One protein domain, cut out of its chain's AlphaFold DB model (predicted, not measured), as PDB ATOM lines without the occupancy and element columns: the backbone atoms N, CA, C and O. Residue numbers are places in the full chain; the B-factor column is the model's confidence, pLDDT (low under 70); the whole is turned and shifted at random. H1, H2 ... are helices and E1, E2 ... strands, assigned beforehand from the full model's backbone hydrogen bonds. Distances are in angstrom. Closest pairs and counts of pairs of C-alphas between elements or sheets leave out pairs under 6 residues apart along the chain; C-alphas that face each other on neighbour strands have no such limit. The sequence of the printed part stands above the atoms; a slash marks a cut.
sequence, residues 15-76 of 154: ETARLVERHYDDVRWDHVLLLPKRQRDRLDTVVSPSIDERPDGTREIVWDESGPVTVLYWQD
ATOM      1  N   GLU A  15     102.442  87.574  83.047       63.06
ATOM      2  CA  GLU A  15     103.031  87.358  81.729       63.06
ATOM      3  C   GLU A  15     104.487  87.833  81.655       63.06
ATOM      4  O   GLU A  15     105.328  87.148  81.077       63.06
ATOM      5  N   THR A  16     104.806  88.974  82.275       68.75
ATOM      6  CA  THR A  16     106.178  89.496  82.320       68.75
ATOM      7  C   THR A  16     107.078  88.595  83.165       68.75
ATOM      8  O   THR A  16     108.205  88.321  82.759       68.75
ATOM      9  N   ALA A  17     106.586  88.095  84.305       69.75
ATOM     10  CA  ALA A  17     107.333  87.153  85.143       69.75
ATOM     11  C   ALA A  17     107.640  85.860  84.369       69.75
ATOM     12  O   ALA A  17     108.803  85.501  84.205       69.75
ATOM     13  N   ARG A  18     106.619  85.274  83.731       72.19
ATOM     14  CA  ARG A  18     106.747  84.077  82.883       72.19
ATOM     15  C   ARG A  18     107.687  84.242  81.693       72.19
ATOM     16  O   ARG A  18     108.264  83.264  81.221       72.19
ATOM     17  N   LEU A  19     107.774  85.435  81.108       71.75
ATOM     18  CA  LEU A  19     108.707  85.697  80.010       71.75
ATOM     19  C   LEU A  19     110.156  85.688  80.499       71.75
ATOM     20  O   LEU A  19     111.011  85.133  79.817       71.75
ATOM     21  N   VAL A  20     110.415  86.256  81.677       74.38
ATOM     22  CA  VAL A  20     111.748  86.246  82.292       74.38
ATOM     23  C   VAL A  20     112.121  84.835  82.750       74.38
ATOM     24  O   VAL A  20     113.218  84.378  82.447       74.38
ATOM     25  N   GLU A  21     111.200  84.120  83.396       77.62
ATOM     26  CA  GLU A  21     111.407  82.735  83.840       77.62
ATOM     27  C   GLU A  21     111.728  81.801  82.672       77.62
ATOM     28  O   GLU A  21     112.669  81.024  82.744       77.62
ATOM     29  N   ARG A  22     111.000  81.916  81.553       78.81
ATOM     30  CA  ARG A  22     111.295  81.128  80.344       78.81
ATOM     31  C   ARG A  22     112.606  81.510  79.671       78.81
ATOM     32  O   ARG A  22     113.156  80.697  78.941       78.81
ATOM     33  N   HIS A  23     113.059  82.750  79.834       78.44
ATOM     34  CA  HIS A  23     114.331  83.182  79.264       78.44
ATOM     35  C   HIS A  23     115.530  82.620  80.041       78.44
ATOM     36  O   HIS A  23     116.579  82.405  79.440       78.44
ATOM     37  N   TYR A  24     115.355  82.361  81.339       78.31
ATOM     38  CA  TYR A  24     116.346  81.744  82.223       78.31
ATOM     39  C   TYR A  24     115.738  80.501  82.887       78.31
ATOM     40  O   TYR A  24     115.408  80.505  84.080       78.31
ATOM     41  N   ASP A  25     115.527  79.460  82.082       77.31
ATOM     42  CA  ASP A  25     114.853  78.218  82.480       77.31
ATOM     43  C   ASP A  25     115.740  77.271  83.310       77.31
ATOM     44  O   ASP A  25     115.246  76.313  83.906       77.31
ATOM     45  N   ASP A  26     117.035  77.564  83.397       79.31
ATOM     46  CA  ASP A  26     118.036  76.838  84.173       79.31
ATOM     47  C   ASP A  26     118.152  77.316  85.633       79.31
ATOM     48  O   ASP A  26     118.889  76.723  86.427       79.31
ATOM     49  N   VAL A  27     117.406  78.358  86.017       78.94
ATOM     50  CA  VAL A  27     117.457  78.960  87.356       78.94
ATOM     51  C   VAL A  27     116.167  78.694  88.131       78.94
ATOM     52  O   VAL A  27     115.056  78.816  87.620       78.94
ATOM     53  N   ARG A  28     116.309  78.370  89.420       79.38
ATOM     54  CA  ARG A  28     115.176  78.327  90.349       79.38
ATOM     55  C   ARG A  28     114.784  79.749  90.753       79.38
ATOM     56  O   ARG A  28     115.610  80.488  91.282       79.38
ATOM     57  N   TRP A  29     113.518  80.096  90.550       80.44
ATOM     58  CA  TRP A  29     112.980  81.413  90.876       80.44
ATOM     59  C   TRP A  29     112.333  81.440  92.261       80.44
ATOM     60  O   TRP A  29     111.492  80.601  92.575       80.44
ATOM     61  N   ASP A  30     112.708  82.439  93.063       82.12
ATOM     62  CA  ASP A  30     112.034  82.777  94.315       82.12
ATOM     63  C   ASP A  30     111.258  84.091  94.140       82.12
ATOM     64  O   ASP A  30     111.803  85.143  93.774       82.12
ATOM     65  N   HIS A  31     109.952  84.050  94.408       82.94
ATOM     66  CA  HIS A  31     109.080  85.209  94.266       82.94
ATOM     67  C   HIS A  31     108.891  85.887  95.617       82.94
ATOM     68  O   HIS A  31     108.222  85.370  96.499       82.94
ATOM     69  N   VAL A  32     109.470  87.079  95.759       85.00
ATOM     70  CA  VAL A  32     109.320  87.912  96.957       85.00
ATOM     71  C   VAL A  32     108.616  89.220  96.612       85.00
ATOM     72  O   VAL A  32     108.943  89.836  95.595       85.00
ATOM     73  N   LEU A  33     107.695  89.644  97.478       85.00
ATOM     74  CA  LEU A  33     107.109  90.980  97.532       85.00
ATOM     75  C   LEU A  33     107.634  91.709  98.775       85.00
ATOM     76  O   LEU A  33     107.410  91.256  99.895       85.00
ATOM     77  N   LEU A  34     108.300  92.851  98.579       85.31
ATOM     78  CA  LEU A  34     108.741  93.723  99.670       85.31
ATOM     79  C   LEU A  34     107.750  94.866  99.876       85.31
ATOM     80  O   LEU A  34     107.538  95.668  98.966       85.31
ATOM     81  N   LEU A  35     107.190  94.981 101.082       86.06
ATOM     82  CA  LEU A  35     106.249  96.052 101.417       86.06
ATOM     83  C   LEU A  35     106.566  96.749 102.748       86.06
ATOM     84  O   LEU A  35     107.190  96.176 103.646       86.06
ATOM     85  N   PRO A  36     106.126  98.006 102.918       84.88
ATOM     86  CA  PRO A  36     106.057  98.624 104.236       84.88
ATOM     87  C   PRO A  36     105.046  97.869 105.110       84.88
ATOM     88  O   PRO A  36     103.933  97.603 104.662       84.88
ATOM     89  N   LYS A  37     105.380  97.588 106.376       83.56
ATOM     90  CA  LYS A  37     104.505  96.828 107.293       83.56
ATOM     91  C   LYS A  37     103.107  97.437 107.454       83.56
ATOM     92  O   LYS A  37     102.122  96.709 107.470       83.56
ATOM     93  N   ARG A  38     103.002  98.770 107.444       81.25
ATOM     94  CA  ARG A  38     101.727  99.516 107.461       81.25
ATOM     95  C   ARG A  38     100.797  99.240 106.270       81.25
ATOM     96  O   ARG A  38      99.640  99.629 106.302       81.25
ATOM     97  N   GLN A  39     101.299  98.638 105.191       82.31
ATOM     98  CA  GLN A  39     100.499  98.268 104.020       82.31
ATOM     99  C   GLN A  39     100.005  96.817 104.073       82.31
ATOM    100  O   GLN A  39      99.373  96.380 103.114       82.31
ATOM    101  N   ARG A  40     100.258  96.081 105.169       82.75
ATOM    102  CA  ARG A  40      99.800  94.694 105.355       82.75
ATOM    103  C   ARG A  40      98.309  94.544 105.043       82.75
ATOM    104  O   ARG A  40      97.960  93.749 104.186       82.75
ATOM    105  N   ASP A  41      97.460  95.366 105.647       81.88
ATOM    106  CA  ASP A  41      96.003  95.239 105.483       81.88
ATOM    107  C   ASP A  41      95.525  95.718 104.100       81.88
ATOM    108  O   ASP A  41      94.535  95.231 103.550       81.88
ATOM    109  N   ARG A  42      96.265  96.653 103.483       80.62
ATOM    110  CA  ARG A  42      96.008  97.078 102.097       80.62
ATOM    111  C   ARG A  42      96.287  95.936 101.122       80.62
ATOM    112  O   ARG A  42      95.571  95.826 100.132       80.62
ATOM    113  N   LEU A  43      97.281  95.089 101.396       79.81
ATOM    114  CA  LEU A  43      97.585  93.923 100.567       79.81
ATOM    115  C   LEU A  43      96.380  92.977 100.489       79.81
ATOM    116  O   LEU A  43      95.964  92.637  99.385       79.81
ATOM    117  N   ASP A  44      95.767  92.674 101.637       74.12
ATOM    118  CA  ASP A  44      94.579  91.813 101.747       74.12
ATOM    119  C   ASP A  44      93.366  92.378 100.972       74.12
ATOM    120  O   ASP A  44      92.464  91.643 100.585       74.12
ATOM    121  N   THR A  45      93.345  93.692 100.719       74.00
ATOM    122  CA  THR A  45      92.261  94.373  99.988       74.00
ATOM    123  C   THR A  45      92.513  94.459  98.478       74.00
ATOM    124  O   THR A  45      91.573  94.535  97.690       74.00
ATOM    125  N   VAL A  46      93.781  94.517  98.060       71.50
ATOM    126  CA  VAL A  46      94.175  94.791  96.665       71.50
ATOM    127  C   VAL A  46      94.488  93.508  95.896       71.50
ATOM    128  O   VAL A  46      94.323  93.459  94.677       71.50
ATOM    129  N   VAL A  47      94.930  92.463  96.591       70.62
ATOM    130  CA  VAL A  47      95.285  91.178  95.990       70.62
ATOM    131  C   VAL A  47      94.061  90.265  96.017       70.62
ATOM    132  O   VAL A  47      93.505  89.983  97.069       70.62
ATOM    133  N   SER A  48      93.612  89.834  94.837       65.38
ATOM    134  CA  SER A  48      92.495  88.890  94.691       65.38
ATOM    135  C   SER A  48      92.838  87.416  94.979       65.38
ATOM    136  O   SER A  48      91.926  86.696  95.386       65.38
ATOM    137  N   PRO A  49      94.080  86.923  94.778       74.44
ATOM    138  CA  PRO A  49      94.465  85.610  95.296       74.44
ATOM    139  C   PRO A  49      94.481  85.548  96.829       74.44
ATOM    140  O   PRO A  49      94.699  86.559  97.497       74.44
ATOM    141  N   SER A  50      94.281  84.350  97.387       76.62
ATOM    142  CA  SER A  50      94.341  84.135  98.833       76.62
ATOM    143  C   SER A  50      95.746  84.388  99.374       76.62
ATOM    144  O   SER A  50      96.751  84.036  98.749       76.62
ATOM    145  N   ILE A  51      95.802  85.002 100.553       82.25
ATOM    146  CA  ILE A  51      97.036  85.209 101.303       82.25
ATOM    147  C   ILE A  51      97.013  84.241 102.473       82.25
ATOM    148  O   ILE A  51      96.210  84.394 103.394       82.25
ATOM    149  N   ASP A  52      97.900  83.259 102.423       85.56
ATOM    150  CA  ASP A  52      98.058  82.272 103.477       85.56
ATOM    151  C   ASP A  52      99.116  82.754 104.473       85.56
ATOM    152  O   ASP A  52     100.139  83.340 104.107       85.56
ATOM    153  N   GLU A  53      98.870  82.514 105.760       84.62
ATOM    154  CA  GLU A  53      99.846  82.756 106.820       84.62
ATOM    155  C   GLU A  53     100.469  81.416 107.219       84.62
ATOM    156  O   GLU A  53      99.784  80.486 107.650       84.62
ATOM    157  N   ARG A  54     101.782  81.298 107.017       82.38
ATOM    158  CA  ARG A  54     102.562  80.110 107.354       82.38
ATOM    159  C   ARG A  54     102.739  79.989 108.877       82.38
ATOM    160  O   ARG A  54     102.633  80.986 109.592       82.38
ATOM    161  N   PRO A  55     103.074  78.793 109.402       77.88
ATOM    162  CA  PRO A  55     103.273  78.579 110.842       77.88
ATOM    163  C   PRO A  55     104.364  79.449 111.485       77.88
ATOM    164  O   PRO A  55     104.347  79.661 112.693       77.88
ATOM    165  N   ASP A  56     105.318  79.937 110.690       78.19
ATOM    166  CA  ASP A  56     106.390  80.847 111.108       78.19
ATOM    167  C   ASP A  56     105.976  82.334 111.079       78.19
ATOM    168  O   ASP A  56     106.790  83.208 111.373       78.19
ATOM    169  N   GLY A  57     104.717  82.629 110.737       77.25
ATOM    170  CA  GLY A  57     104.174  83.981 110.603       77.25
ATOM    171  C   GLY A  57     104.460  84.645 109.254       77.25
ATOM    172  O   GLY A  57     104.049  85.788 109.037       77.25
ATOM    173  N   THR A  58     105.147  83.960 108.332       83.38
ATOM    174  CA  THR A  58     105.387  84.478 106.983       83.38
ATOM    175  C   THR A  58     104.090  84.454 106.185       83.38
ATOM    176  O   THR A  58     103.369  83.458 106.182       83.38
ATOM    177  N   ARG A  59     103.797  85.538 105.465       85.94
ATOM    178  CA  ARG A  59     102.645  85.594 104.562       85.94
ATOM    179  C   ARG A  59     103.038  85.213 103.149       85.94
ATOM    180  O   ARG A  59     104.123  85.558 102.680       85.94
ATOM    181  N   GLU A  60     102.141  84.529 102.465       87.06
ATOM    182  CA  GLU A  60     102.369  84.048 101.117       87.06
ATOM    183  C   GLU A  60     101.122  84.257 100.266       87.06
ATOM    184  O   GLU A  60     100.028  83.840 100.632       87.06
ATOM    185  N   ILE A  61     101.285  84.930  99.132       84.19
ATOM    186  CA  ILE A  61     100.218  85.064  98.145       84.19
ATOM    187  C   ILE A  61     100.229  83.786  97.313       84.19
ATOM    188  O   ILE A  61     101.218  83.500  96.626       84.19
ATOM    189  N   VAL A  62      99.136  83.030  97.363       80.31
ATOM    190  CA  VAL A  62      98.978  81.819  96.558       80.31
ATOM    191  C   VAL A  62      98.763  82.240  95.113       80.31
ATOM    192  O   VAL A  62      97.758  82.860  94.775       80.31
ATOM    193  N   TRP A  63      99.739  81.941  94.259       74.75
ATOM    194  CA  TRP A  63      99.700  82.309  92.850       74.75
ATOM    195  C   TRP A  63      99.897  81.070  91.980       74.75
ATOM    196  O   TRP A  63     101.003  80.543  91.866       74.75
ATOM    197  N   ASP A  64      98.817  80.616  91.342       67.31
ATOM    198  CA  ASP A  64      98.782  79.338  90.616       67.31
ATOM    199  C   ASP A  64      99.749  79.284  89.421       67.31
ATOM    200  O   ASP A  64     100.198  78.221  89.001       67.31
ATOM    201  N   GLU A  65     100.064  80.441  88.843       67.44
ATOM    202  CA  GLU A  65     100.692  80.534  87.525       67.44
ATOM    203  C   GLU A  65     102.223  80.610  87.502       67.44
ATOM    204  O   GLU A  65     102.817  80.209  86.499       67.44
ATOM    205  N   SER A  66     102.829  81.162  88.555       66.06
ATOM    206  CA  SER A  66     104.271  81.459  88.667       66.06
ATOM    207  C   SER A  66     104.856  80.941  89.985       66.06
ATOM    208  O   SER A  66     105.988  81.246  90.333       66.06
ATOM    209  N   GLY A  67     104.086  80.150  90.733       73.69
ATOM    210  CA  GLY A  67     104.450  79.755  92.085       73.69
ATOM    211  C   GLY A  67     104.180  80.864  93.103       73.69
ATOM    212  O   GLY A  67     103.905  82.015  92.753       73.69
ATOM    213  N   PRO A  68     104.203  80.510  94.388       82.50
ATOM    214  CA  PRO A  68     103.687  81.383  95.420       82.50
ATOM    215  C   PRO A  68     104.648  82.540  95.729       82.50
ATOM    216  O   PRO A  68     105.868  82.423  95.584       82.50
ATOM    217  N   VAL A  69     104.094  83.683  96.143       83.62
ATOM    218  CA  VAL A  69     104.864  84.912  96.394       83.62
ATOM    219  C   VAL A  69     104.999  85.148  97.890       83.62
ATOM    220  O   VAL A  69     104.031  85.486  98.568       83.62
ATOM    221  N   THR A  70     106.219  85.027  98.402       88.38
ATOM    222  CA  THR A  70     106.540  85.317  99.799       88.38
ATOM    223  C   THR A  70     106.491  86.817 100.065       88.38
ATOM    224  O   THR A  70     107.070  87.624  99.338       88.38
ATOM    225  N   VAL A  71     105.824  87.199 101.143       87.00
ATOM    226  CA  VAL A  71     105.630  88.584 101.554       87.00
ATOM    227  C   VAL A  71     106.623  88.913 102.668       87.00
ATOM    228  O   VAL A  71     106.545  88.352 103.758       87.00
ATOM    229  N   LEU A  72     107.553  89.832 102.400       88.50
ATOM    230  CA  LEU A  72     108.556  90.297 103.362       88.50
ATOM    231  C   LEU A  72     108.400  91.794 103.641       88.50
ATOM    232  O   LEU A  72     108.068  92.587 102.758       88.50
ATOM    233  N   TYR A  73     108.695  92.205 104.873       87.25
ATOM    234  CA  TYR A  73     108.599  93.607 105.265       87.25
ATOM    235  C   TYR A  73     109.958  94.295 105.231       87.25
ATOM    236  O   TYR A  73     110.950  93.780 105.745       87.25
ATOM    237  N   TRP A  74     109.990  95.521 104.704       88.50
ATOM    238  CA  TRP A  74     111.211  96.336 104.676       88.50
ATOM    239  C   TRP A  74     111.852  96.506 106.060       88.50
ATOM    240  O   TRP A  74     113.074  96.475 106.179       88.50
ATOM    241  N   GLN A  75     111.033  96.634 107.108       85.00
ATOM    242  CA  GLN A  75     111.503  96.730 108.494       85.00
ATOM    243  C   GLN A  75     112.277  95.481 108.939       85.00
ATOM    244  O   GLN A  75     113.278  95.612 109.637       85.00
ATOM    245  N   ASP A  76     111.867  94.286 108.510       87.62
ATOM    246  CA  ASP A  76     112.550  93.045 108.879       87.62
ATOM    247  C   ASP A  76     113.874  92.888 108.121       87.62
ATOM    248  O   ASP A  76     114.869  92.459 108.703       87.62
TER     249      ASP A  76
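Overview. This is residues 15 to 76 of the 154 residues of an uncharacterized protein of Halorubrum sp. Ea1 (UniProt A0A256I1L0). A small twisted four-stranded sheet has H2 packed beside it, while H1 sits apart at the far end; residues 22 to 28 stand free. The 62 printed residues include, in order, H1 E1 H2 E2 E3 E4, mixed helices and strands; the mixed sheet runs E1 E4 E3 E2. It is only just loose, close to compact: radius of gyration of the C-alphas 12.8 A, spans 35 by 24 by 21 A.

Arrangement. H1, residues 15 to 23, has every O i to N i+4 pair within hydrogen-bond range. E1, residues 31 to 35, is parallel to E4, residues 69 to 73: N 33 to O 70, 2.8 A. H2, residues 37 to 46, 3 of 6 such pairs, is on the sheet; Lys 37 and Tyr 73 have its closest C-alphas to E4, 5.6 A. E2, residues 51 to 53, E3, residues 59 to 61, and E4 form a meander, successive antiparallel neighbours: N 52 to O 60, 2.8 A; N 61 to O 69, 2.9 A. E1, H2, E2 form a split strand-helix-strand unit, E4 and E3 between its strands, crossover right-handed.

Along the chain. H1, 12.3 A, begins at C-alpha (103.031, 87.358, 81.729); E4, 13.0 A, ends at (108.599, 93.607, 105.265).

Size, cuts and confidence. The printed part has no cut. Residues 15 to 17, 48 and 64 to 66 are under pLDDT 70.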